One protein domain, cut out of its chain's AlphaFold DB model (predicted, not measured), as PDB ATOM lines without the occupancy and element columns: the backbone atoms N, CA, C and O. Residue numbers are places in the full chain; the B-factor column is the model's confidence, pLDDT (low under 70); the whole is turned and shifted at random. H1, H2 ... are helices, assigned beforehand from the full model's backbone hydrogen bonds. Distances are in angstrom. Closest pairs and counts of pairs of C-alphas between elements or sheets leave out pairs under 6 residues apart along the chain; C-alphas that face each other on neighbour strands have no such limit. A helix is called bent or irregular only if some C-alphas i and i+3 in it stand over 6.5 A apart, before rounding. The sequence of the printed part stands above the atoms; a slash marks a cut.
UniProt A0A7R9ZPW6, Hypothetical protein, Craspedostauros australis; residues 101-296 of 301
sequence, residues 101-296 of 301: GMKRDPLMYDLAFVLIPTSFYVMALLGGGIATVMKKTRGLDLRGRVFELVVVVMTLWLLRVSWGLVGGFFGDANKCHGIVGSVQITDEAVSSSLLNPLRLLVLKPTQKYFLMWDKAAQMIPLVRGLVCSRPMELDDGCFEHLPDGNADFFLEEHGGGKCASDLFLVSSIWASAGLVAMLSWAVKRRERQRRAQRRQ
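What this domain is: This is residues 101 to 296 of the 301 residues of the protein "Hypothetical protein" of Craspedostauros australis (UniProt A0A7R9ZPW6). Two long helices, H2 and H3, make a helical hairpin, and the longer H7 crosses both, its far part sticking out as an arm with residues 281 to 295. H5 stands off to one side of these three, with the short H4 and H6 at its two ends and long loops on either side of H4 to H6 along the chain. The printed part has 196 residues with seven named helices, H1 to H7 in order, and no named strand: all helix. It is loose, with a radius of gyration of the C-alphas of 21.2 A, and spans 72 by 41 by 34 A.

Where its parts are: H1, residues 101 to 104, begins at C-alpha 101 (3.809, 17.992, 43.801). H2, residues 106 to 138, is 47.5 A long, and H3, residues 145 to 169, 35.8 A. H4 is residues 187 to 192. H5, residues 195 to 219, 34.3 A, is only just irregular, C-alphas 201 and 204 being 6.8 A apart. H6 is residues 221 to 227. H7, residues 257 to 295, 57.4 A, ends at C-alpha 295 (8.700, 25.669, -15.807).

How they stand to each other: H2 and H3 touch, closest at the C-alphas of Phe 120 and Thr 155, 5.5 A. H7 touches H2 at a steep tilt of 50 degrees, closest at Ala 273 and Leu 126, C-alphas 5.5 A apart. H7 touches H3 at a steep tilt of 45 degrees, closest at Cys 259 and Leu 165, C-alphas 6.2 A apart. H5 and H6 touch only at the corner. H1 is near H2, and H4 near H5. Every O i to N i+4 pair is within hydrogen-bond range in H3 and H6; H2 has 27 of 29, H4 1 of 2, H5 19 of 21, H7 34 of 35, and H1 is too short for one.

The domain as a whole: The farthest C-alphas, of Glu 233 and Gln 296, are 75.1 A apart. The printed part has no cut. The links H3 to H4 and H6 to H7 are long. Residue 232 alone is under pLDDT 70.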
ATOM      1  N   GLY A 101       2.911  19.062  44.245       87.50
ATOM      2  CA  GLY A 101       3.809  17.992  43.801       87.50
ATOM      3  C   GLY A 101       4.937  18.464  42.877       87.50
ATOM      4  O   GLY A 101       5.981  17.831  42.828       87.50
ATOM      5  N   MET A 102       4.800  19.614  42.211       89.44
ATOM      6  CA  MET A 102       5.864  20.176  41.371       89.44
ATOM      7  C   MET A 102       7.089  20.616  42.168       89.44
ATOM      8  O   MET A 102       8.187  20.654  41.623       89.44
ATOM      9  N   LYS A 103       6.910  20.963  43.448       85.56
ATOM     10  CA  LYS A 103       8.045  21.237  44.332       85.56
ATOM     11  C   LYS A 103       8.787  19.959  44.708       85.56
ATOM     12  O   LYS A 103       9.991  20.026  44.903       85.56
ATOM     13  N   ARG A 104       8.071  18.833  44.807       88.38
ATOM     14  CA  ARG A 104       8.649  17.535  45.173       88.38
ATOM     15  C   ARG A 104       9.382  16.899  43.996       88.38
ATOM     16  O   ARG A 104      10.513  16.469  44.160       88.38
ATOM     17  N   ASP A 105       8.789  16.947  42.800       91.06
ATOM     18  CA  ASP A 105       9.326  16.263  41.615       91.06
ATOM     19  C   ASP A 105       9.301  17.147  40.355       91.06
ATOM     20  O   ASP A 105       8.642  16.815  39.364       91.06
ATOM     21  N   PRO A 106      10.014  18.289  40.328       91.38
ATOM     22  CA  PRO A 106       9.969  19.215  39.196       91.38
ATOM     23  C   PRO A 106      10.343  18.547  37.866       91.38
ATOM     24  O   PRO A 106       9.769  18.890  36.836       91.38
ATOM     25  N   LEU A 107      11.247  17.561  37.886       91.94
ATOM     26  CA  LEU A 107      11.702  16.824  36.704       91.94
ATOM     27  C   LEU A 107      10.623  15.898  36.117       91.94
ATOM     28  O   LEU A 107      10.450  15.856  34.898       91.94
ATOM     29  N   MET A 108       9.848  15.216  36.968       93.31
ATOM     30  CA  MET A 108       8.705  14.410  36.526       93.31
ATOM     31  C   MET A 108       7.651  15.298  35.853       93.31
ATOM     32  O   MET A 108       7.153  14.987  34.767       93.31
ATOM     33  N   TYR A 109       7.333  16.435  36.480       91.69
ATOM     34  CA  TYR A 109       6.377  17.392  35.928       91.69
ATOM     35  C   TYR A 109       6.893  18.040  34.640       91.69
ATOM     36  O   TYR A 109       6.104  18.226  33.715       91.69
ATOM     37  N   ASP A 110       8.189  18.351  34.535       90.38
ATOM     38  CA  ASP A 110       8.785  18.904  33.313       90.38
ATOM     39  C   ASP A 110       8.636  17.940  32.132       90.38
ATOM     40  O   ASP A 110       8.117  18.328  31.078       90.38
ATOM     41  N   LEU A 111       8.956  16.654  32.329       92.88
ATOM     42  CA  LEU A 111       8.729  15.619  31.318       92.88
ATOM     43  C   LEU A 111       7.262  15.598  30.876       92.88
ATOM     44  O   LEU A 111       6.955  15.624  29.680       92.88
ATOM     45  N   ALA A 112       6.345  15.626  31.837       91.69
ATOM     46  CA  ALA A 112       4.923  15.599  31.558       91.69
ATOM     47  C   ALA A 112       4.422  16.877  30.846       91.69
ATOM     48  O   ALA A 112       3.565  16.811  29.958       91.69
ATOM     49  N   PHE A 113       5.004  18.044  31.137       89.00
ATOM     50  CA  PHE A 113       4.716  19.284  30.416       89.00
ATOM     51  C   PHE A 113       5.267  19.281  28.993       89.00
ATOM     52  O   PHE A 113       4.593  19.794  28.096       89.00
ATOM     53  N   VAL A 114       6.434  18.681  28.747       89.75
ATOM     54  CA  VAL A 114       6.994  18.495  27.396       89.75
ATOM     55  C   VAL A 114       6.100  17.584  26.546       89.75
ATOM     56  O   VAL A 114       5.988  17.779  25.326       89.75
ATOM     57  N   LEU A 115       5.374  16.650  27.166       91.94
ATOM     58  CA  LEU A 115       4.411  15.800  26.464       91.94
ATOM     59  C   LEU A 115       3.212  16.593  25.923       91.94
ATOM     60  O   LEU A 115       2.677  16.197  24.888       91.94
ATOM     61  N   ILE A 116       2.837  17.744  26.502       88.81
ATOM     62  CA  ILE A 116       1.737  18.609  26.012       88.81
ATOM     63  C   ILE A 116       1.952  19.080  24.564       88.81
ATOM     64  O   ILE A 116       1.151  18.729  23.685       88.81
ATOM     65  N   PRO A 117       2.993  19.878  24.251       88.56
ATOM     66  CA  PRO A 117       3.228  20.330  22.887       88.56
ATOM     67  C   PRO A 117       3.565  19.170  21.943       88.56
ATOM     68  O   PRO A 117       3.218  19.247  20.762       88.56
ATOM     69  N   THR A 118       4.200  18.109  22.446       91.38
ATOM     70  CA  THR A 118       4.574  16.926  21.659       91.38
ATOM     71  C   THR A 118       3.339  16.146  21.213       91.38
ATOM     72  O   THR A 118       3.145  15.948  20.013       91.38
ATOM     73  N   SER A 119       2.433  15.822  22.137       93.12
ATOM     74  CA  SER A 119       1.155  15.153  21.856       93.12
ATOM     75  C   SER A 119       0.303  15.968  20.891       93.12
ATOM     76  O   SER A 119      -0.224  15.432  19.916       93.12
ATOM     77  N   PHE A 120       0.236  17.290  21.093       90.38
ATOM     78  CA  PHE A 120      -0.479  18.168  20.168       90.38
ATOM     79  C   PHE A 120       0.132  18.129  18.761       90.38
ATOM     80  O   PHE A 120      -0.585  18.092  17.759       90.38
ATOM     81  N   TYR A 121       1.464  18.158  18.658       89.88
ATOM     82  CA  TYR A 121       2.156  18.096  17.375       89.88
ATOM     83  C   TYR A 121       1.878  16.775  16.650       89.88
ATOM     84  O   TYR A 121       1.504  16.804  15.477       89.88
ATOM     85  N   VAL A 122       1.988  15.647  17.353       94.50
ATOM     86  CA  VAL A 122       1.689  14.299  16.848       94.50
ATOM     87  C   VAL A 122       0.248  14.214  16.336       94.50
ATOM     88  O   VAL A 122       0.026  13.869  15.173       94.50
ATOM     89  N   MET A 123      -0.734  14.646  17.133       94.94
ATOM     90  CA  MET A 123      -2.146  14.638  16.733       94.94
ATOM     91  C   MET A 123      -2.435  15.569  15.552       94.94
ATOM     92  O   MET A 123      -3.196  15.224  14.648       94.94
ATOM     93  N   ALA A 124      -1.780  16.729  15.488       89.19
ATOM     94  CA  ALA A 124      -1.897  17.635  14.351       89.19
ATOM     95  C   ALA A 124      -1.301  17.049  13.055       89.19
ATOM     96  O   ALA A 124      -1.810  17.339  11.966       89.19
ATOM     97  N   LEU A 125      -0.229  16.248  13.142       91.62
ATOM     98  CA  LEU A 125       0.336  15.533  11.993       91.62
ATOM     99  C   LEU A 125      -0.631  14.479  11.469       91.62
ATOM    100  O   LEU A 125      -0.945  14.500  10.278       91.62
ATOM    101  N   LEU A 126      -1.110  13.607  12.358       95.25
ATOM    102  CA  LEU A 126      -2.040  12.534  12.021       95.25
ATOM    103  C   LEU A 126      -3.339  13.103  11.456       95.25
ATOM    104  O   LEU A 126      -3.730  12.762  10.341       95.25
ATOM    105  N   GLY A 127      -3.940  14.069  12.154       92.19
ATOM    106  CA  GLY A 127      -5.152  14.729  11.692       92.19
ATOM    107  C   GLY A 127      -4.962  15.431  10.341       92.19
ATOM    108  O   GLY A 127      -5.771  15.280   9.426       92.19
ATOM    109  N   GLY A 128      -3.854  16.154  10.155       89.50
ATOM    110  CA  GLY A 128      -3.538  16.775   8.866       89.50
ATOM    111  C   GLY A 128      -3.353  15.761   7.729       89.50
ATOM    112  O   GLY A 128      -3.765  16.030   6.595       89.50
ATOM    113  N   GLY A 129      -2.759  14.602   8.028       91.31
ATOM    114  CA  GLY A 129      -2.602  13.480   7.104       91.31
ATOM    115  C   GLY A 129      -3.947  12.890   6.685       91.31
ATOM    116  O   GLY A 129      -4.252  12.881   5.491       91.31
ATOM    117  N   ILE A 130      -4.778  12.501   7.655       92.12
ATOM    118  CA  ILE A 130      -6.118  11.931   7.435       92.12
ATOM    119  C   ILE A 130      -6.984  12.886   6.608       92.12
ATOM    120  O   ILE A 130      -7.525  12.490   5.577       92.12
ATOM    121  N   ALA A 131      -7.042  14.167   6.984       89.88
ATOM    122  CA  ALA A 131      -7.811  15.167   6.243       89.88
ATOM    123  C   ALA A 131      -7.327  15.320   4.788       89.88
ATOM    124  O   ALA A 131      -8.128  15.535   3.879       89.88
ATOM    125  N   THR A 132      -6.018  15.192   4.546       89.31
ATOM    126  CA  THR A 132      -5.453  15.253   3.190       89.31
ATOM    127  C   THR A 132      -5.831  14.024   2.367       89.31
ATOM    128  O   THR A 132      -6.187  14.174   1.197       89.31
ATOM    129  N   VAL A 133      -5.759  12.828   2.957       89.62
ATOM    130  CA  VAL A 133      -6.133  11.574   2.290       89.62
ATOM    131  C   VAL A 133      -7.620  11.582   1.962       89.62
ATOM    132  O   VAL A 133      -7.965  11.428   0.797       89.62
ATOM    133  N   MET A 134      -8.489  11.873   2.935       90.12
ATOM    134  CA  MET A 134      -9.944  11.902   2.736       90.12
ATOM    135  C   MET A 134     -10.378  12.918   1.681       90.12
ATOM    136  O   MET A 134     -11.238  12.618   0.854       90.12
ATOM    137  N   LYS A 135      -9.733  14.089   1.644       89.94
ATOM    138  CA  LYS A 135      -9.983  15.075   0.592       89.94
ATOM    139  C   LYS A 135      -9.618  14.551  -0.795       89.94
ATOM    140  O   LYS A 135     -10.314  14.856  -1.756       89.94
ATOM    141  N   LYS A 136      -8.521  13.798  -0.919       90.12
ATOM    142  CA  LYS A 136      -8.081  13.242  -2.206       90.12
ATOM    143  C   LYS A 136      -8.910  12.038  -2.647       90.12
ATOM    144  O   LYS A 136      -9.162  11.917  -3.835       90.12
ATOM    145  N   THR A 137      -9.299  11.164  -1.721       95.12
ATOM    146  CA  THR A 137      -9.992   9.910  -2.049       95.12
ATOM    147  C   THR A 137     -11.498  10.083  -2.186       95.12
ATOM    148  O   THR A 137     -12.094   9.463  -3.053       95.12
ATOM    149  N   ARG A 138     -12.119  10.924  -1.349       95.38
ATOM    150  CA  ARG A 138     -13.582  11.091  -1.299       95.38
ATOM    151  C   ARG A 138     -14.062  12.486  -1.699       95.38
ATOM    152  O   ARG A 138     -15.254  12.748  -1.643       95.38
ATOM    153  N   GLY A 139     -13.158  13.423  -2.000       92.75
ATOM    154  CA  GLY A 139     -13.518  14.829  -2.235       92.75
ATOM    155  C   GLY A 139     -14.016  15.576  -0.987       92.75
ATOM    156  O   GLY A 139     -14.316  16.766  -1.065       92.75
ATOM    157  N   LEU A 140     -14.072  14.917   0.178       91.50
ATOM    158  CA  LEU A 140     -14.595  15.483   1.421       91.50
ATOM    159  C   LEU A 140     -13.576  16.435   2.060       91.50
ATOM    160  O   LEU A 140     -12.490  16.022   2.476       91.50
ATOM    161  N   ASP A 141     -13.926  17.716   2.184       89.75
ATOM    162  CA  ASP A 141     -13.105  18.694   2.903       89.75
ATOM    163  C   ASP A 141     -13.474  18.702   4.394       89.75
ATOM    164  O   ASP A 141     -14.376  19.413   4.827       89.75
ATOM    165  N   LEU A 142     -12.745  17.928   5.204       83.62
ATOM    166  CA  LEU A 142     -12.907  17.886   6.667       83.62
ATOM    167  C   LEU A 142     -12.441  19.165   7.390       83.62
ATOM    168  O   LEU A 142     -12.316  19.193   8.616       83.62
ATOM    169  N   ARG A 143     -12.144  20.249   6.669       79.75
ATOM    170  CA  ARG A 143     -11.787  21.519   7.301       79.75
ATOM    171  C   ARG A 143     -12.976  22.114   8.031       79.75
ATOM    172  O   ARG A 143     -13.898  22.647   7.427       79.75
ATOM    173  N   GLY A 144     -12.875  22.163   9.349       80.50
ATOM    174  CA  GLY A 144     -13.866  22.843  10.159       80.50
ATOM    175  C   GLY A 144     -13.511  22.847  11.634       80.50
ATOM    176  O   GLY A 144     -12.541  22.225  12.065       80.50
ATOM    177  N   ARG A 145     -14.337  23.553  12.409       77.94
ATOM    178  CA  ARG A 145     -14.218  23.613  13.874       77.94
ATOM    179  C   ARG A 145     -14.406  22.239  14.520       77.94
ATOM    180  O   ARG A 145     -13.755  21.964  15.515       77.94
ATOM    181  N   VAL A 146     -15.238  21.379  13.924       84.25
ATOM    182  CA  VAL A 146     -15.474  20.007  14.401       84.25
ATOM    183  C   VAL A 146     -14.185  19.187  14.347       84.25
ATOM    184  O   VAL A 146     -13.795  18.592  15.341       84.25
ATOM    185  N   PHE A 147     -13.458  19.229  13.229       87.25
ATOM    186  CA  PHE A 147     -12.186  18.516  13.113       87.25
ATOM    187  C   PHE A 147     -11.109  19.071  14.056       87.25
ATOM    188  O   PHE A 147     -10.363  18.309  14.665       87.25
ATOM    189  N   GLU A 148     -11.049  20.400  14.222       85.88
ATOM    190  CA  GLU A 148     -10.176  21.019  15.227       85.88
ATOM    191  C   GLU A 148     -10.505  20.514  16.645       85.88
ATOM    192  O   GLU A 148      -9.584  20.207  17.399       85.88
ATOM    193  N   LEU A 149     -11.792  20.380  16.991       86.75
ATOM    194  CA  LEU A 149     -12.236  19.858  18.285       86.75
ATOM    195  C   LEU A 149     -11.828  18.393  18.482       86.75
ATOM    196  O   LEU A 149     -11.283  18.066  19.531       86.75
ATOM    197  N   VAL A 150     -12.013  17.536  17.472       92.19
ATOM    198  CA  VAL A 150     -11.604  16.120  17.532       92.19
ATOM    199  C   VAL A 150     -10.105  15.989  17.803       92.19
ATOM    200  O   VAL A 150      -9.704  15.236  18.685       92.19
ATOM    201  N   VAL A 151      -9.266  16.769  17.110       89.69
ATOM    202  CA  VAL A 151      -7.810  16.769  17.342       89.69
ATOM    203  C   VAL A 151      -7.473  17.191  18.775       89.69
ATOM    204  O   VAL A 151      -6.577  16.612  19.387       89.69
ATOM    205  N   VAL A 152      -8.185  18.177  19.332       89.31
ATOM    206  CA  VAL A 152      -7.986  18.619  20.722       89.31
ATOM    207  C   VAL A 152      -8.391  17.527  21.713       89.31
ATOM    208  O   VAL A 152      -7.605  17.228  22.606       89.31
ATOM    209  N   VAL A 153      -9.556  16.897  21.539       93.81
ATOM    210  CA  VAL A 153     -10.028  15.805  22.413       93.81
ATOM    211  C   VAL A 153      -9.051  14.629  22.390       93.81
ATOM    212  O   VAL A 153      -8.623  14.173  23.447       93.81
ATOM    213  N   MET A 154      -8.608  14.207  21.203       95.62
ATOM    214  CA  MET A 154      -7.610  13.138  21.067       95.62
ATOM    215  C   MET A 154      -6.256  13.511  21.679       95.62
ATOM    216  O   MET A 154      -5.567  12.657  22.228       95.62
ATOM    217  N   THR A 155      -5.876  14.793  21.637       93.56
ATOM    218  CA  THR A 155      -4.661  15.272  22.313       93.56
ATOM    219  C   THR A 155      -4.795  15.167  23.829       93.56
ATOM    220  O   THR A 155      -3.866  14.705  24.479       93.56
ATOM    221  N   LEU A 156      -5.931  15.581  24.399       94.00
ATOM    222  CA  LEU A 156      -6.177  15.477  25.842       94.00
ATOM    223  C   LEU A 156      -6.183  14.020  26.306       94.00
ATOM    224  O   LEU A 156      -5.608  13.704  27.344       94.00
ATOM    225  N   TRP A 157      -6.779  13.135  25.509       97.38
ATOM    226  CA  TRP A 157      -6.744  11.702  25.761       97.38
ATOM    227  C   TRP A 157      -5.312  11.158  25.729       97.38
ATOM    228  O   TRP A 157      -4.877  10.578  26.718       97.38
ATOM    229  N   LEU A 158      -4.533  11.436  24.676       96.81
ATOM    230  CA  LEU A 158      -3.133  11.003  24.599       96.81
ATOM    231  C   LEU A 158      -2.299  11.537  25.774       96.81
ATOM    232  O   LEU A 158      -1.436  10.828  26.286       96.81
ATOM    233  N   LEU A 159      -2.567  12.766  26.226       96.06
ATOM    234  CA  LEU A 159      -1.877  13.349  27.375       96.06
ATOM    235  C   LEU A 159      -2.167  12.608  28.666       96.06
ATOM    236  O   LEU A 159      -1.248  12.384  29.446       96.06
ATOM    237  N   ARG A 160      -3.419  12.202  28.871       97.06
ATOM    238  CA  ARG A 160      -3.813  11.408  30.030       97.06
ATOM    239  C   ARG A 160      -3.047  10.077  30.075       97.06
ATOM    240  O   ARG A 160      -2.493   9.740  31.112       97.06
ATOM    241  N   VAL A 161      -2.941   9.382  28.943       97.81
ATOM    242  CA  VAL A 161      -2.163   8.130  28.809       97.81
ATOM    243  C   VAL A 161      -0.681   8.360  29.059       97.81
ATOM    244  O   VAL A 161      -0.051   7.654  29.839       97.81
ATOM    245  N   SER A 162      -0.132   9.395  28.425       97.56
ATOM    246  CA  SER A 162       1.281   9.747  28.549       97.56
ATOM    247  C   SER A 162       1.640  10.117  29.992       97.56
ATOM    248  O   SER A 162       2.725   9.786  30.450       97.56
ATOM    249  N   TRP A 163       0.722  10.751  30.729       97.06
ATOM    250  CA  TRP A 163       0.894  11.038  32.154       97.06
ATOM    251  C   TRP A 163       0.937   9.761  32.999       97.06
ATOM    252  O   TRP A 163       1.770   9.654  33.895       97.06
ATOM    253  N   GLY A 164       0.077   8.782  32.696       97.75
ATOM    254  CA  GLY A 164       0.111   7.458  33.324       97.75
ATOM    255  C   GLY A 164       1.453   6.754  33.113       97.75
ATOM    256  O   GLY A 164       2.033   6.264  34.074       97.75
ATOM    257  N   LEU A 165       1.996   6.800  31.889       98.06
ATOM    258  CA  LEU A 165       3.325   6.255  31.577       98.06
ATOM    259  C   LEU A 165       4.458   6.963  32.324       98.06
ATOM    260  O   LEU A 165       5.380   6.298  32.777       98.06
ATOM    261  N   VAL A 166       4.397   8.291  32.467       97.56
ATOM    262  CA  VAL A 166       5.371   9.034  33.286       97.56
ATOM    263  C   VAL A 166       5.284   8.591  34.747       97.56
ATOM    264  O   VAL A 166       6.315   8.343  35.356       97.56
ATOM    265  N   GLY A 167       4.074   8.437  35.292       96.81
ATOM    266  CA  GLY A 167       3.879   7.915  36.648       96.81
ATOM    267  C   GLY A 167       4.424   6.495  36.825       96.81
ATOM    268  O   GLY A 167       5.118   6.238  37.800       96.81
ATOM    269  N   GLY A 168       4.173   5.613  35.853       97.50
ATOM    270  CA  GLY A 168       4.717   4.255  35.834       97.50
ATOM    271  C   GLY A 168       6.240   4.225  35.771       97.50
ATOM    272  O   GLY A 168       6.867   3.476  36.510       97.50
ATOM    273  N   PHE A 169       6.842   5.080  34.941       97.94
ATOM    274  CA  PHE A 169       8.294   5.194  34.824       97.94
ATOM    275  C   PHE A 169       8.961   5.599  36.143       97.94
ATOM    276  O   PHE A 169      10.052   5.122  36.427       97.94
ATOM    277  N   PHE A 170       8.309   6.439  36.950       97.19
ATOM    278  CA  PHE A 170       8.776   6.860  38.276       97.19
ATOM    279  C   PHE A 170       8.148   6.031  39.417       97.19
ATOM    280  O   PHE A 170       7.787   6.575  40.456       97.19
ATOM    281  N   GLY A 171       7.967   4.723  39.199       95.19
ATOM    282  CA  GLY A 171       7.672   3.748  40.257       95.19
ATOM    283  C   GLY A 171       6.199   3.381  40.472       95.19
ATOM    284  O   GLY A 171       5.915   2.372  41.110       95.19
ATOM    285  N   ASP A 172       5.237   4.123  39.915       96.44
ATOM    286  CA  ASP A 172       3.806   3.877  40.149       96.44
ATOM    287  C   ASP A 172       3.122   3.254  38.924       96.44
ATOM    288  O   ASP A 172       2.354   3.899  38.199       96.44
ATOM    289  N   ALA A 173       3.407   1.970  38.678       96.69
ATOM    290  CA  ALA A 173       2.854   1.216  37.547       96.69
ATOM    291  C   ALA A 173       1.309   1.169  37.543       96.69
ATOM    292  O   ALA A 173       0.682   1.053  36.485       96.69
ATOM    293  N   ASN A 174       0.669   1.350  38.703       96.88
ATOM    294  CA  ASN A 174      -0.790   1.375  38.834       96.88
ATOM    295  C   ASN A 174      -1.436   2.615  38.198       96.88
ATOM    296  O   ASN A 174      -2.635   2.597  37.905       96.88
ATOM    297  N   LYS A 175      -0.665   3.683  37.942       96.88
ATOM    298  CA  LYS A 175      -1.150   4.880  37.234       96.88
ATOM    299  C   LYS A 175      -1.366   4.661  35.739       96.88
ATOM    300  O   LYS A 175      -2.072   5.460  35.116       96.88
ATOM    301  N   CYS A 176      -0.799   3.606  35.157       98.12
ATOM    302  CA  CYS A 176      -1.055   3.250  33.767       98.12
ATOM    303  C   CYS A 176      -2.514   2.814  33.573       98.12
ATOM    304  O   CYS A 176      -3.119   2.146  34.413       98.12
ATOM    305  N   HIS A 177      -3.106   3.209  32.451       97.81
ATOM    306  CA  HIS A 177      -4.510   2.956  32.149       97.81
ATOM    307  C   HIS A 177      -4.732   1.589  31.511       97.81
ATOM    308  O   HIS A 177      -5.744   0.957  31.803       97.81
ATOM    309  N   GLY A 178      -3.796   1.126  30.680       97.19
ATOM    310  CA  GLY A 178      -3.934  -0.130  29.948       97.19
ATOM    311  C   GLY A 178      -5.097  -0.075  28.963       97.19
ATOM    312  O   GLY A 178      -6.011  -0.891  29.038       97.19
ATOM    313  N   ILE A 179      -5.092   0.909  28.058       97.00
ATOM    314  CA  ILE A 179      -6.219   1.172  27.140       97.00
ATOM    315  C   ILE A 179      -6.613  -0.047  26.307       97.00
ATOM    316  O   ILE A 179      -7.793  -0.229  26.018       97.00
ATOM    317  N   VAL A 180      -5.636  -0.861  25.905       96.19
ATOM    318  CA  VAL A 180      -5.856  -2.068  25.090       96.19
ATOM    319  C   VAL A 180      -5.897  -3.331  25.972       96.19
ATOM    320  O   VAL A 180      -5.751  -4.442  25.483       96.19
ATOM    321  N   GLY A 181      -6.088  -3.176  27.287       96.62
ATOM    322  CA  GLY A 181      -5.967  -4.247  28.279       96.62
ATOM    323  C   GLY A 181      -4.542  -4.404  28.813       96.62
ATOM    324  O   GLY A 181      -3.635  -3.676  28.409       96.62
ATOM    325  N   SER A 182      -4.343  -5.330  29.751       96.75
ATOM    326  CA  SER A 182      -3.017  -5.704  30.255       96.75
ATOM    327  C   SER A 182      -2.329  -6.655  29.280       96.75
ATOM    328  O   SER A 182      -2.894  -7.689  28.931       96.75
ATOM    329  N   VAL A 183      -1.107  -6.324  28.869       96.31
ATOM    330  CA  VAL A 183      -0.276  -7.188  28.025       96.31
ATOM    331  C   VAL A 183       0.837  -7.755  28.895       96.31
ATOM    332  O   VAL A 183       1.626  -6.994  29.448       96.31
ATOM    333  N   GLN A 184       0.886  -9.078  29.029       96.19
ATOM    334  CA  GLN A 184       1.972  -9.766  29.720       96.19
ATOM    335  C   GLN A 184       3.196  -9.781  28.805       96.19
ATOM    336  O   GLN A 184       3.149 -10.329  27.703       96.19
ATOM    337  N   ILE A 185       4.265  -9.106  29.223       94.62
ATOM    338  CA  ILE A 185       5.527  -9.056  28.487       94.62
ATOM    339  C   ILE A 185       6.626  -9.531  29.429       94.62
ATOM    340  O   ILE A 185       6.960  -8.846  30.396       94.62
ATOM    341  N   THR A 186       7.172 -10.704  29.118       95.56
ATOM    342  CA  THR A 186       8.372 -11.254  29.752       95.56
ATOM    343  C   THR A 186       9.625 -10.650  29.121       95.56
ATOM    344  O   THR A 186       9.592 -10.179  27.980       95.56
ATOM    345  N   ASP A 187      10.751 -10.673  29.835       92.94
ATOM    346  CA  ASP A 187      12.017 -10.114  29.336       92.94
ATOM    347  C   ASP A 187      12.479 -10.760  28.015       92.94
ATOM    348  O   ASP A 187      12.961 -10.072  27.109       92.94
ATOM    349  N   GLU A 188      12.242 -12.064  27.847       93.88
ATOM    350  CA  GLU A 188      12.512 -12.781  26.595       93.88
ATOM    351  C   GLU A 188      11.679 -12.224  25.432       93.88
ATOM    352  O   GLU A 188      12.209 -11.955  24.348       93.88
ATOM    353  N   ALA A 189      10.390 -11.959  25.669       91.31
ATOM    354  CA  ALA A 189       9.490 -11.373  24.681       91.31
ATOM    355  C   ALA A 189       9.832  -9.907  24.366       91.31
ATOM    356  O   ALA A 189       9.583  -9.442  23.250       91.31
ATOM    357  N   VAL A 190      10.441  -9.166  25.304       92.19
ATOM    358  CA  VAL A 190      10.910  -7.799  25.023       92.19
ATOM    359  C   VAL A 190      11.944  -7.813  23.916       92.19
ATOM    360  O   VAL A 190      11.852  -6.971  23.029       92.19
ATOM    361  N   SER A 191      12.890  -8.755  23.933       90.69
ATOM    362  CA  SER A 191      14.025  -8.775  22.999       90.69
ATOM    363  C   SER A 191      13.606  -8.783  21.520       90.69
ATOM    364  O   SER A 191      14.250  -8.123  20.699       90.69
ATOM    365  N   SER A 192      12.490  -9.448  21.202       86.38
ATOM    366  CA  SER A 192      11.906  -9.567  19.860       86.38
ATOM    367  C   SER A 192      10.835  -8.511  19.550       86.38
ATOM    368  O   SER A 192      10.424  -8.352  18.399       86.38
ATOM    369  N   SER A 193      10.392  -7.756  20.556       91.94
ATOM    370  CA  SER A 193       9.333  -6.757  20.433       91.94
ATOM    371  C   SER A 193       9.843  -5.402  19.928       91.94
ATOM    372  O   SER A 193      10.979  -4.987  20.171       91.94
ATOM    373  N   LEU A 194       8.941  -4.626  19.313       90.25
ATOM    374  CA  LEU A 194       9.153  -3.206  18.991       90.25
ATOM    375  C   LEU A 194       9.436  -2.340  20.234       90.25
ATOM    376  O   LEU A 194       9.856  -1.190  20.095       90.25
ATOM    377  N   LEU A 195       9.227  -2.872  21.442       93.50
ATOM    378  CA  LEU A 195       9.566  -2.209  22.700       93.50
ATOM    379  C   LEU A 195      11.065  -2.246  23.022       93.50
ATOM    380  O   LEU A 195      11.537  -1.338  23.701       93.50
ATOM    381  N   ASN A 196      11.840  -3.209  22.508       95.69
ATOM    382  CA  ASN A 196      13.286  -3.265  22.750       95.69
ATOM    383  C   ASN A 196      14.033  -1.991  22.308       95.69
ATOM    384  O   ASN A 196      14.738  -1.394  23.127       95.69
ATOM    385  N   PRO A 197      13.868  -1.490  21.062       96.50
ATOM    386  CA  PRO A 197      14.528  -0.252  20.661       96.50
ATOM    387  C   PRO A 197      14.052   0.941  21.495       96.50
ATOM    388  O   PRO A 197      14.843   1.835  21.769       96.50
ATOM    389  N   LEU A 198      12.797   0.960  21.946       96.00
ATOM    390  CA  LEU A 198      12.294   2.019  22.821       96.00
ATOM    391  C   LEU A 198      12.941   1.964  24.215       96.00
ATOM    392  O   LEU A 198      13.385   2.996  24.722       96.00
ATOM    393  N   ARG A 199      13.056   0.766  24.802       96.75
ATOM    394  CA  ARG A 199      13.748   0.506  26.073       96.75
ATOM    395  C   ARG A 199      15.199   0.981  26.001       96.75
ATOM    396  O   ARG A 199      15.643   1.744  26.856       96.75
ATOM    397  N   LEU A 200      15.923   0.574  24.959       97.62
ATOM    398  CA  LEU A 200      17.353   0.850  24.810       97.62
ATOM    399  C   LEU A 200      17.664   2.289  24.379       97.62
ATOM    400  O   LEU A 200      18.604   2.880  24.905       97.62
ATOM    401  N   LEU A 201      16.909   2.858  23.432       97.25
ATOM    402  CA  LEU A 201      17.219   4.166  22.837       97.25
ATOM    403  C   LEU A 201      16.550   5.339  23.554       97.25
ATOM    404  O   LEU A 201      17.010   6.470  23.405       97.25
ATOM    405  N   VAL A 202      15.464   5.096  24.291       96.38
ATOM    406  CA  VAL A 202      14.694   6.158  24.950       96.38
ATOM    407  C   VAL A 202      14.688   5.959  26.459       96.38
ATOM    408  O   VAL A 202      15.270   6.775  27.166       96.38
ATOM    409  N   LEU A 203      14.110   4.867  26.968       97.25
ATOM    410  CA  LEU A 203      13.849   4.726  28.408       97.25
ATOM    411  C   LEU A 203      15.132   4.648  29.249       97.25
ATOM    412  O   LEU A 203      15.274   5.418  30.197       97.25
ATOM    413  N   LYS A 204      16.103   3.797  28.886       97.75
ATOM    414  CA  LYS A 204      17.374   3.678  29.628       97.75
ATOM    415  C   LYS A 204      18.202   4.974  29.618       97.75
ATOM    416  O   LYS A 204      18.664   5.385  30.685       97.75
ATOM    417  N   PRO A 205      18.408   5.661  28.475       97.94
ATOM    418  CA  PRO A 205      19.062   6.967  28.465       97.94
ATOM    419  C   PRO A 205      18.324   8.011  29.304       97.94
ATOM    420  O   PRO A 205      18.966   8.765  30.032       97.94
ATOM    421  N   THR A 206      16.991   8.032  29.245       96.44
ATOM    422  CA  THR A 206      16.165   8.941  30.045       96.44
ATOM    423  C   THR A 206      16.306   8.667  31.546       96.44
ATOM    424  O   THR A 206      16.504   9.611  32.306       96.44
ATOM    425  N   GLN A 207      16.303   7.402  31.973       97.19
ATOM    426  CA  GLN A 207      16.544   7.009  33.368       97.19
ATOM    427  C   GLN A 207      17.913   7.498  33.851       97.19
ATOM    428  O   GLN A 207      18.007   8.194  34.860       97.19
ATOM    429  N   LYS A 208      18.975   7.220  33.081       97.44
ATOM    430  CA  LYS A 208      20.334   7.687  33.397       97.44
ATOM    431  C   LYS A 208      20.422   9.209  33.468       97.44
ATOM    432  O   LYS A 208      21.084   9.733  34.358       97.44
ATOM    433  N   TYR A 209      19.762   9.912  32.548       96.62
ATOM    434  CA  TYR A 209      19.717  11.372  32.533       96.62
ATOM    435  C   TYR A 209      19.090  11.927  33.814       96.62
ATOM    436  O   TYR A 209      19.673  12.811  34.435       96.62
ATOM    437  N   PHE A 210      17.947  11.392  34.246       95.62
ATOM    438  CA  PHE A 210      17.295  11.845  35.472       95.62
ATOM    439  C   PHE A 210      18.126  11.529  36.720       95.62
ATOM    440  O   PHE A 210      18.395  12.439  37.500       95.62
ATOM    441  N   LEU A 211      18.640  10.305  36.858       94.88
ATOM    442  CA  LEU A 211      19.512   9.937  37.981       94.88
ATOM    443  C   LEU A 211      20.793  10.787  38.040       94.88
ATOM    444  O   LEU A 211      21.274  11.122  39.120       94.88
ATOM    445  N   MET A 212      21.346  11.174  36.886       96.38
ATOM    446  CA  MET A 212      22.473  12.109  36.818       96.38
ATOM    447  C   MET A 212      22.095  13.490  37.372       96.38
ATOM    448  O   MET A 212      22.889  14.082  38.101       96.38
ATOM    449  N   TRP A 213      20.903  14.005  37.054       95.25
ATOM    450  CA  TRP A 213      20.429  15.289  37.580       95.25
ATOM    451  C   TRP A 213      20.136  15.257  39.077       95.25
ATOM    452  O   TRP A 213      20.426  16.245  39.746       95.25
ATOM    453  N   ASP A 214      19.618  14.146  39.606       94.31
ATOM    454  CA  ASP A 214      19.463  13.979  41.055       94.31
ATOM    455  C   ASP A 214      20.819  14.051  41.759       94.31
ATOM    456  O   ASP A 214      21.030  14.914  42.608       94.31
ATOM    457  N   LYS A 215      21.796  13.259  41.304       94.19
ATOM    458  CA  LYS A 215      23.169  13.296  41.835       94.19
ATOM    459  C   LYS A 215      23.799  14.685  41.724       94.19
ATOM    460  O   LYS A 215      24.433  15.154  42.665       94.19
ATOM    461  N   ALA A 216      23.604  15.378  40.601       95.12
ATOM    462  CA  ALA A 216      24.102  16.741  40.425       95.12
ATOM    463  C   ALA A 216      23.451  17.734  41.407       95.12
ATOM    464  O   ALA A 216      24.136  18.616  41.925       95.12
ATOM    465  N   ALA A 217      22.154  17.585  41.698       94.06
ATOM    466  CA  ALA A 217      21.455  18.409  42.682       94.06
ATOM    467  C   ALA A 217      21.999  18.194  44.105       94.06
ATOM    468  O   ALA A 217      22.112  19.159  44.862       94.06
ATOM    469  N   GLN A 218      22.410  16.967  44.439       92.88
ATOM    470  CA  GLN A 218      23.044  16.640  45.722       92.88
ATOM    471  C   GLN A 218      24.446  17.256  45.867       92.88
ATOM    472  O   GLN A 218      24.826  17.682  46.959       92.88
ATOM    473  N   MET A 219      25.214  17.328  44.772       94.19
ATOM    474  CA  MET A 219      26.601  17.815  44.785       94.19
ATOM    475  C   MET A 219      26.727  19.329  44.990       94.19
ATOM    476  O   MET A 219      27.759  19.789  45.474       94.19
ATOM    477  N   ILE A 220      25.716  20.121  44.619       96.00
ATOM    478  CA  ILE A 220      25.783  21.588  44.677       96.00
ATOM    479  C   ILE A 220      25.115  22.079  45.974       96.00
ATOM    480  O   ILE A 220      23.886  22.050  46.048       96.00
ATOM    481  N   PRO A 221      25.853  22.616  46.972       94.12
ATOM    482  CA  PRO A 221      25.294  22.950  48.291       94.12
ATOM    483  C   PRO A 221      24.105  23.919  48.245       94.12
ATOM    484  O   PRO A 221      23.132  23.753  48.979       94.12
ATOM    485  N   LEU A 222      24.157  24.907  47.343       94.44
ATOM    486  CA  LEU A 222      23.079  25.879  47.152       94.44
ATOM    487  C   LEU A 222      21.795  25.217  46.630       94.44
ATOM    488  O   LEU A 222      20.704  25.529  47.097       94.44
ATOM    489  N   VAL A 223      21.923  24.306  45.660       92.62
ATOM    490  CA  VAL A 223      20.779  23.571  45.099       92.62
ATOM    491  C   VAL A 223      20.251  22.592  46.136       92.62
ATOM    492  O   VAL A 223      19.042  22.535  46.345       92.62
ATOM    493  N   ARG A 224      21.152  21.905  46.848       92.19
ATOM    494  CA  ARG A 224      20.806  20.972  47.916       92.19
ATOM    495  C   ARG A 224      19.924  21.623  48.979       92.19
ATOM    496  O   ARG A 224      18.865  21.088  49.283       92.19
ATOM    497  N   GLY A 225      20.309  22.799  49.478       90.75
ATOM    498  CA  GLY A 225      19.529  23.528  50.485       90.75
ATOM    499  C   GLY A 225      18.190  24.088  49.985       90.75
ATOM    500  O   GLY A 225      17.295  24.328  50.790       90.75
ATOM    501  N   LEU A 226      18.035  24.305  48.673       90.19
ATOM    502  CA  LEU A 226      16.798  24.834  48.083       90.19
ATOM    503  C   LEU A 226      15.808  23.745  47.659       90.19
ATOM    504  O   LEU A 226      14.601  23.976  47.692       90.19
ATOM    505  N   VAL A 227      16.315  22.604  47.193       89.50
ATOM    506  CA  VAL A 227      15.518  21.558  46.538       89.50
ATOM    507  C   VAL A 227      15.307  20.358  47.460       89.50
ATOM    508  O   VAL A 227      14.191  19.849  47.561       89.50
ATOM    509  N   CYS A 228      16.347  19.921  48.168       90.44
ATOM    510  CA  CYS A 228      16.321  18.672  48.920       90.44
ATOM    511  C   CYS A 228      15.712  18.956  50.299       90.44
ATOM    512  O   CYS A 228      16.322  19.577  51.166       90.44
ATOM    513  N   SER A 229      14.444  18.572  50.461       79.81
ATOM    514  CA  SER A 229      13.600  19.010  51.583       79.81
ATOM    515  C   SER A 229      13.785  18.185  52.865       79.81
ATOM    516  O   SER A 229      13.272  18.578  53.911       79.81
ATOM    517  N   ARG A 230      14.462  17.030  52.791       77.69
ATOM    518  CA  ARG A 230      14.637  16.095  53.913       77.69
ATOM    519  C   ARG A 230      16.110  16.012  54.337       77.69
ATOM    520  O   ARG A 230      16.982  16.077  53.467       77.69
ATOM    521  N   PRO A 231      16.403  15.879  55.648       75.69
ATOM    522  CA  PRO A 231      17.729  15.471  56.095       75.69
ATOM    523  C   PRO A 231      18.015  14.106  55.466       75.69
ATOM    524  O   PRO A 231      17.268  13.159  55.686       75.69
ATOM    525  N   MET A 232      19.022  14.056  54.598       65.50
ATOM    526  CA  MET A 232      19.345  12.857  53.830       65.50
ATOM    527  C   MET A 232      19.796  11.742  54.764       65.50
ATOM    528  O   MET A 232      20.845  11.866  55.401       65.50
ATOM    529  N   GLU A 233      19.042  10.647  54.788       77.81
ATOM    530  CA  GLU A 233      19.660   9.340  54.977       77.81
ATOM    531  C   GLU A 233      20.524   9.044  53.744       77.81
ATOM    532  O   GLU A 233      20.275   9.576  52.661       77.81
ATOM    533  N   LEU A 234      21.605   8.284  53.931       72.31
ATOM    534  CA  LEU A 234      22.763   8.250  53.029       72.31
ATOM    535  C   LEU A 234      22.447   7.839  51.570       72.31
ATOM    536  O   LEU A 234      23.287   8.077  50.707       72.31
ATOM    537  N   ASP A 235      21.256   7.292  51.297       77.00
ATOM    538  CA  ASP A 235      20.828   6.787  49.984       77.00
ATOM    539  C   ASP A 235      19.554   7.440  49.407       77.00
ATOM    540  O   ASP A 235      19.183   7.151  48.266       77.00
ATOM    541  N   ASP A 236      18.905   8.362  50.124       82.25
ATOM    542  CA  ASP A 236      17.685   9.006  49.626       82.25
ATOM    543  C   ASP A 236      18.027  10.171  48.682       82.25
ATOM    544  O   ASP A 236      18.689  11.149  49.052       82.25
ATOM    545  N   GLY A 237      17.556  10.074  47.435       88.38
ATOM    546  CA  GLY A 237      17.691  11.124  46.423       88.38
ATOM    547  C   GLY A 237      17.116  12.480  46.856       88.38
ATOM    548  O   GLY A 237      16.342  12.595  47.806       88.38
ATOM    549  N   CYS A 238      17.455  13.552  46.134       92.12
ATOM    550  CA  CYS A 238      16.871  14.876  46.392       92.12
ATOM    551  C   CYS A 238      15.390  14.956  46.007       92.12
ATOM    552  O   CYS A 238      14.651  15.771  46.567       92.12
ATOM    553  N   PHE A 239      14.980  14.154  45.029       92.81
ATOM    554  CA  PHE A 239      13.626  14.101  44.488       92.81
ATOM    555  C   PHE A 239      12.923  12.815  44.937       92.81
ATOM    556  O   PHE A 239      13.528  11.750  44.909       92.81
ATOM    557  N   GLU A 240      11.643  12.914  45.310       91.50
ATOM    558  CA  GLU A 240      10.898  11.826  45.970       91.50
ATOM    559  C   GLU A 240      10.749  10.588  45.074       91.50
ATOM    560  O   GLU A 240      10.943   9.482  45.554       91.50
ATOM    561  N   HIS A 241      10.479  10.764  43.776       93.62
ATOM    562  CA  HIS A 241      10.181   9.640  42.871       93.62
ATOM    563  C   HIS A 241      11.290   9.337  41.853       93.62
ATOM    564  O   HIS A 241      11.167   8.435  41.026       93.62
ATOM    565  N   LEU A 242      12.367  10.127  41.829       93.56
ATOM    566  CA  LEU A 242      13.432   9.948  40.839       93.56
ATOM    567  C   LEU A 242      14.292   8.691  41.073       93.56
ATOM    568  O   LEU A 242      14.660   8.070  40.071       93.56
ATOM    569  N   PRO A 243      14.597   8.294  42.328       93.88
ATOM    570  CA  PRO A 243      15.255   7.020  42.627       93.88
ATOM    571  C   PRO A 243      14.459   5.805  42.139       93.88
ATOM    572  O   PRO A 243      15.052   4.853  41.642       93.88
ATOM    573  N   ASP A 244      13.124   5.892  42.167       95.62
ATOM    574  CA  ASP A 244      12.208   4.848  41.684       95.62
ATOM    575  C   ASP A 244      12.096   4.797  40.150       95.62
ATOM    576  O   ASP A 244      11.353   3.989  39.589       95.62
ATOM    577  N   GLY A 245      12.825   5.673  39.448       96.00
ATOM    578  CA  GLY A 245      12.892   5.696  37.997       96.00
ATOM    579  C   GLY A 245      13.340   4.344  37.446       96.00
ATOM    580  O   GLY A 245      14.521   4.007  37.533       96.00
ATOM    581  N   ASN A 246      12.430   3.600  36.818       97.44
ATOM    582  CA  ASN A 246      12.681   2.271  36.273       97.44
ATOM    583  C   ASN A 246      12.401   2.252  34.763       97.44
ATOM    584  O   ASN A 246      11.270   2.440  34.322       97.44
ATOM    585  N   ALA A 247      13.426   1.988  33.942       97.81
ATOM    586  CA  ALA A 247      13.253   1.849  32.492       97.81
ATOM    587  C   ALA A 247      12.431   0.611  32.093       97.81
ATOM    588  O   ALA A 247      11.932   0.555  30.968       97.81
ATOM    589  N   ASP A 248      12.271  -0.335  33.014       97.75
ATOM    590  CA  ASP A 248      11.632  -1.630  32.811       97.75
ATOM    591  C   ASP A 248      10.243  -1.698  33.467       97.75
ATOM    592  O   ASP A 248       9.629  -2.755  33.524       97.75
ATOM    593  N   PHE A 249       9.685  -0.551  33.878       97.88
ATOM    594  CA  PHE A 249       8.375  -0.414  34.539       97.88
ATOM    595  C   PHE A 249       7.175  -1.042  33.804       97.88
ATOM    596  O   PHE A 249       6.083  -1.133  34.357       97.88
ATOM    597  N   PHE A 250       7.342  -1.417  32.537       97.50
ATOM    598  CA  PHE A 250       6.316  -2.052  31.715       97.50
ATOM    599  C   PHE A 250       6.359  -3.589  31.757       97.50
ATOM    600  O   PHE A 250       5.462  -4.224  31.205       97.50
ATOM    601  N   LEU A 251       7.372  -4.191  32.387       97.38
ATOM    602  CA  LEU A 251       7.466  -5.638  32.572       97.38
ATOM    603  C   LEU A 251       6.436  -6.139  33.589       97.38
ATOM    604  O   LEU A 251       6.062  -5.436  34.531       97.38
ATOM    605  N   GLU A 252       5.997  -7.382  33.411       96.19
ATOM    606  CA  GLU A 252       5.031  -8.021  34.310       96.19
ATOM    607  C   GLU A 252       5.542  -8.137  35.752       96.19
ATOM    608  O   GLU A 252       4.765  -7.933  36.682       96.19
ATOM    609  N   GLU A 253       6.848  -8.344  35.939       96.12
ATOM    610  CA  GLU A 253       7.509  -8.430  37.252       96.12
ATOM    611  C   GLU A 253       7.282  -7.188  38.128       96.12
ATOM    612  O   GLU A 253       7.297  -7.267  39.354       96.12
ATOM    613  N   HIS A 254       7.010  -6.040  37.505       96.31
ATOM    614  CA  HIS A 254       6.733  -4.776  38.185       96.31
ATOM    615  C   HIS A 254       5.239  -4.402  38.182       96.31
ATOM    616  O   HIS A 254       4.885  -3.249  38.415       96.31
ATOM    617  N   GLY A 255       4.343  -5.342  37.852       95.81
ATOM    618  CA  GLY A 255       2.921  -5.050  37.635       95.81
ATOM    619  C   GLY A 255       2.666  -4.190  36.387       95.81
ATOM    620  O   GLY A 255       1.594  -3.603  36.225       95.81
ATOM    621  N   GLY A 256       3.646  -4.118  35.483       96.44
ATOM    622  CA  GLY A 256       3.702  -3.198  34.351       96.44
ATOM    623  C   GLY A 256       2.810  -3.550  33.162       96.44
ATOM    624  O   GLY A 256       2.830  -2.834  32.162       96.44
ATOM    625  N   GLY A 257       1.984  -4.598  33.237       97.06
ATOM    626  CA  GLY A 257       1.209  -5.079  32.084       97.06
ATOM    627  C   GLY A 257       0.260  -4.034  31.476       97.06
ATOM    628  O   GLY A 257       0.063  -3.990  30.259       97.06
ATOM    629  N   LYS A 258      -0.301  -3.127  32.292       98.06
ATOM    630  CA  LYS A 258      -1.074  -1.968  31.794       98.06
ATOM    631  C   LYS A 258      -0.171  -0.933  31.117       98.06
ATOM    632  O   LYS A 258      -0.533  -0.382  30.078       98.06
ATOM    633  N   CYS A 259       1.008  -0.690  31.685       98.12
ATOM    634  CA  CYS A 259       1.996   0.229  31.134       98.12
ATOM    635  C   CYS A 259       2.538  -0.252  29.786       98.12
ATOM    636  O   CYS A 259       2.694   0.563  28.884       98.12
ATOM    637  N   ALA A 260       2.753  -1.557  29.604       97.56
ATOM    638  CA  ALA A 260       3.157  -2.144  28.326       97.56
ATOM    639  C   ALA A 260       2.177  -1.810  27.190       97.56
ATOM    640  O   ALA A 260       2.584  -1.382  26.108       97.56
ATOM    641  N   SER A 261       0.881  -1.956  27.461       97.06
ATOM    642  CA  SER A 261      -0.201  -1.647  26.523       97.06
ATOM    643  C   SER A 261      -0.243  -0.163  26.152       97.06
ATOM    644  O   SER A 261      -0.261   0.197  24.970       97.06
ATOM    645  N   ASP A 262      -0.171   0.715  27.154       98.06
ATOM    646  CA  ASP A 262      -0.137   2.162  26.940       98.06
ATOM    647  C   ASP A 262       1.128   2.595  26.184       98.06
ATOM    648  O   ASP A 262       1.062   3.440  25.288       98.06
ATOM    649  N   LEU A 263       2.277   1.987  26.492       97.62
ATOM    650  CA  LEU A 263       3.555   2.261  25.844       97.62
ATOM    651  C   LEU A 263       3.502   1.861  24.366       97.62
ATOM    652  O   LEU A 263       3.841   2.667  23.501       97.62
ATOM    653  N   PHE A 264       2.981   0.670  24.059       96.56
ATOM    654  CA  PHE A 264       2.768   0.213  22.686       96.56
ATOM    655  C   PHE A 264       1.843   1.156  21.902       96.56
ATOM    656  O   PHE A 264       2.144   1.554  20.769       96.56
ATOM    657  N   LEU A 265       0.735   1.577  22.516       96.88
ATOM    658  CA  LEU A 265      -0.202   2.525  21.924       96.88
ATOM    659  C   LEU A 265       0.474   3.871  21.615       96.88
ATOM    660  O   LEU A 265       0.390   4.354  20.485       96.88
ATOM    661  N   VAL A 266       1.172   4.473  22.581       97.19
ATOM    662  CA  VAL A 266       1.850   5.764  22.383       97.19
ATOM    663  C   VAL A 266       2.932   5.651  21.305       97.19
ATOM    664  O   VAL A 266       2.977   6.483  20.392       97.19
ATOM    665  N   SER A 267       3.745   4.596  21.339       96.19
ATOM    666  CA  SER A 267       4.790   4.351  20.343       96.19
ATOM    667  C   SER A 267       4.228   4.139  18.940       96.19
ATOM    668  O   SER A 267       4.756   4.711  17.984       96.19
ATOM    669  N   SER A 268       3.127   3.397  18.793       96.12
ATOM    670  CA  SER A 268       2.481   3.186  17.490       96.12
ATOM    671  C   SER A 268       1.903   4.486  16.915       96.12
ATOM    672  O   SER A 268       2.067   4.769  15.723       96.12
ATOM    673  N   ILE A 269       1.308   5.339  17.758       96.69
ATOM    674  CA  ILE A 269       0.824   6.673  17.377       96.69
ATOM    675  C   ILE A 269       1.993   7.551  16.906       96.69
ATOM    676  O   ILE A 269       1.890   8.233  15.879       96.69
ATOM    677  N   TRP A 270       3.117   7.535  17.626       96.44
ATOM    678  CA  TRP A 270       4.303   8.323  17.277       96.44
ATOM    679  C   TRP A 270       4.947   7.836  15.977       96.44
ATOM    680  O   TRP A 270       5.233   8.653  15.096       96.44
ATOM    681  N   ALA A 271       5.097   6.520  15.812       96.19
ATOM    682  CA  ALA A 271       5.591   5.906  14.584       96.19
ATOM    683  C   ALA A 271       4.695   6.258  13.386       96.19
ATOM    684  O   ALA A 271       5.185   6.706  12.345       96.19
ATOM    685  N   SER A 272       3.374   6.173  13.561       96.62
ATOM    686  CA  SER A 272       2.387   6.557  12.545       96.62
ATOM    687  C   SER A 272       2.506   8.034  12.160       96.62
ATOM    688  O   SER A 272       2.466   8.386  10.979       96.62
ATOM    689  N   ALA A 273       2.706   8.922  13.138       96.44
ATOM    690  CA  ALA A 273       2.901  10.346  12.879       96.44
ATOM    691  C   ALA A 273       4.213  10.620  12.130       96.44
ATOM    692  O   ALA A 273       4.235  11.452  11.213       96.44
ATOM    693  N   GLY A 274       5.283   9.898  12.476       96.31
ATOM    694  CA  GLY A 274       6.556   9.904  11.757       96.31
ATOM    695  C   GLY A 274       6.385   9.484  10.297       96.31
ATOM    696  O   GLY A 274       6.772  10.227   9.392       96.31
ATOM    697  N   LEU A 275       5.704   8.363  10.052       96.69
ATOM    698  CA  LEU A 275       5.405   7.867   8.709       96.69
ATOM    699  C   LEU A 275       4.585   8.878   7.894       96.69
ATOM    700  O   LEU A 275       4.958   9.227   6.773       96.69
ATOM    701  N   VAL A 276       3.513   9.431   8.468       95.50
ATOM    702  CA  VAL A 276       2.684  10.466   7.824       95.50
ATOM    703  C   VAL A 276       3.508  11.711   7.487       95.50
ATOM    704  O   VAL A 276       3.321  12.314   6.422       95.50
ATOM    705  N   ALA A 277       4.440  12.109   8.358       93.75
ATOM    706  CA  ALA A 277       5.340  13.228   8.103       93.75
ATOM    707  C   ALA A 277       6.311  12.935   6.948       93.75
ATOM    708  O   ALA A 277       6.454  13.791   6.064       93.75
ATOM    709  N   MET A 278       6.911  11.741   6.913       96.12
ATOM    710  CA  MET A 278       7.807  11.296   5.840       96.12
ATOM    711  C   MET A 278       7.084  11.218   4.492       96.12
ATOM    712  O   MET A 278       7.532  11.824   3.517       96.12
ATOM    713  N   LEU A 279       5.912  10.578   4.443       94.75
ATOM    714  CA  LEU A 279       5.082  10.496   3.237       94.75
ATOM    715  C   LEU A 279       4.663  11.889   2.754       94.75
ATOM    716  O   LEU A 279       4.787  12.216   1.571       94.75
ATOM    717  N   SER A 280       4.238  12.763   3.671       89.94
ATOM    718  CA  SER A 280       3.890  14.153   3.348       89.94
ATOM    719  C   SER A 280       5.069  14.934   2.767       89.94
ATOM    720  O   SER A 280       4.878  15.779   1.885       89.94
ATOM    721  N   TRP A 281       6.282  14.699   3.271       93.56
ATOM    722  CA  TRP A 281       7.500  15.314   2.754       93.56
ATOM    723  C   TRP A 281       7.846  14.779   1.361       93.56
ATOM    724  O   TRP A 281       8.042  15.582   0.444       93.56
ATOM    725  N   ALA A 282       7.819  13.459   1.169       95.12
ATOM    726  CA  ALA A 282       8.106  12.808  -0.108       95.12
ATOM    727  C   ALA A 282       7.135  13.261  -1.213       95.12
ATOM    728  O   ALA A 282       7.562  13.653  -2.303       95.12
ATOM    729  N   VAL A 283       5.831  13.317  -0.914       91.12
ATOM    730  CA  VAL A 283       4.804  13.814  -1.847       91.12
ATOM    731  C   VAL A 283       5.056  15.277  -2.214       91.12
ATOM    732  O   VAL A 283       5.076  15.625  -3.396       91.12
ATOM    733  N   LYS A 284       5.318  16.145  -1.228       89.56
ATOM    734  CA  LYS A 284       5.626  17.563  -1.488       89.56
ATOM    735  C   LYS A 284       6.901  17.737  -2.308       89.56
ATOM    736  O   LYS A 284       6.960  18.651  -3.131       89.56
ATOM    737  N   ARG A 285       7.915  16.895  -2.097       94.69
ATOM    738  CA  ARG A 285       9.155  16.905  -2.881       94.69
ATOM    739  C   ARG A 285       8.876  16.553  -4.345       94.69
ATOM    740  O   ARG A 285       9.253  17.333  -5.216       94.69
ATOM    741  N   ARG A 286       8.123  15.476  -4.605       95.62
ATOM    742  CA  ARG A 286       7.700  15.083  -5.964       95.62
ATOM    743  C   ARG A 286       6.874  16.172  -6.655       95.62
ATOM    744  O   ARG A 286       7.107  16.479  -7.820       95.62
ATOM    745  N   GLU A 287       5.947  16.820  -5.946       92.50
ATOM    746  CA  GLU A 287       5.170  17.941  -6.499       92.50
ATOM    747  C   GLU A 287       6.051  19.136  -6.891       92.50
ATOM    748  O   GLU A 287       5.814  19.764  -7.924       92.50
ATOM    749  N   ARG A 288       7.068  19.467  -6.082       93.38
ATOM    750  CA  ARG A 288       8.022  20.540  -6.405       93.38
ATOM    751  C   ARG A 288       8.852  20.196  -7.639       93.38
ATOM    752  O   ARG A 288       8.984  21.054  -8.503       93.38
ATOM    753  N   GLN A 289       9.334  18.956  -7.747       96.19
ATOM    754  CA  GLN A 289      10.072  18.478  -8.922       96.19
ATOM    755  C   GLN A 289       9.217  18.558 -10.195       96.19
ATOM    756  O   GLN A 289       9.641  19.167 -11.171       96.19
ATOM    757  N   ARG A 290       7.964  18.081 -10.154       95.12
ATOM    758  CA  ARG A 290       7.023  18.201 -11.287       95.12
ATOM    759  C   ARG A 290       6.766  19.656 -11.694       95.12
ATOM    760  O   ARG A 290       6.628  19.957 -12.875       95.12
ATOM    761  N   ARG A 291       6.684  20.584 -10.731       93.44
ATOM    762  CA  ARG A 291       6.518  22.022 -11.018       93.44
ATOM    763  C   ARG A 291       7.774  22.656 -11.609       93.44
ATOM    764  O   ARG A 291       7.633  23.551 -12.432       93.44
ATOM    765  N   ALA A 292       8.960  22.220 -11.190       93.94
ATOM    766  CA  ALA A 292      10.222  22.681 -11.761       93.94
ATOM    767  C   ALA A 292      10.353  22.234 -13.226       93.94
ATOM    768  O   ALA A 292      10.587  23.073 -14.086       93.94
ATOM    769  N   GLN A 293      10.052  20.965 -13.522       94.69
ATOM    770  CA  GLN A 293      10.051  20.431 -14.892       94.69
ATOM    771  C   GLN A 293       9.059  21.166 -15.809       94.69
ATOM    772  O   GLN A 293       9.390  21.503 -16.937       94.69
ATOM    773  N   ARG A 294       7.852  21.498 -15.324       92.44
ATOM    774  CA  ARG A 294       6.871  22.273 -16.113       92.44
ATOM    775  C   ARG A 294       7.311  23.709 -16.421       92.44
ATOM    776  O   ARG A 294       6.816  24.276 -17.385       92.44
ATOM    777  N   ARG A 295       8.183  24.303 -15.600       86.69
ATOM    778  CA  ARG A 295       8.700  25.669 -15.807       86.69
ATOM    779  C   ARG A 295       9.841  25.736 -16.813       86.69
ATOM    780  O   ARG A 295      10.096  26.813 -17.319       86.69
ATOM    781  N   GLN A 296      10.504  24.616 -17.087       79.44
ATOM    782  CA  GLN A 296      11.564  24.528 -18.090       79.44
ATOM    783  C   GLN A 296      11.026  24.335 -19.514       79.44
ATOM    784  O   GLN A 296      11.810  24.071 -20.416       79.44
TER     785      GLN A 296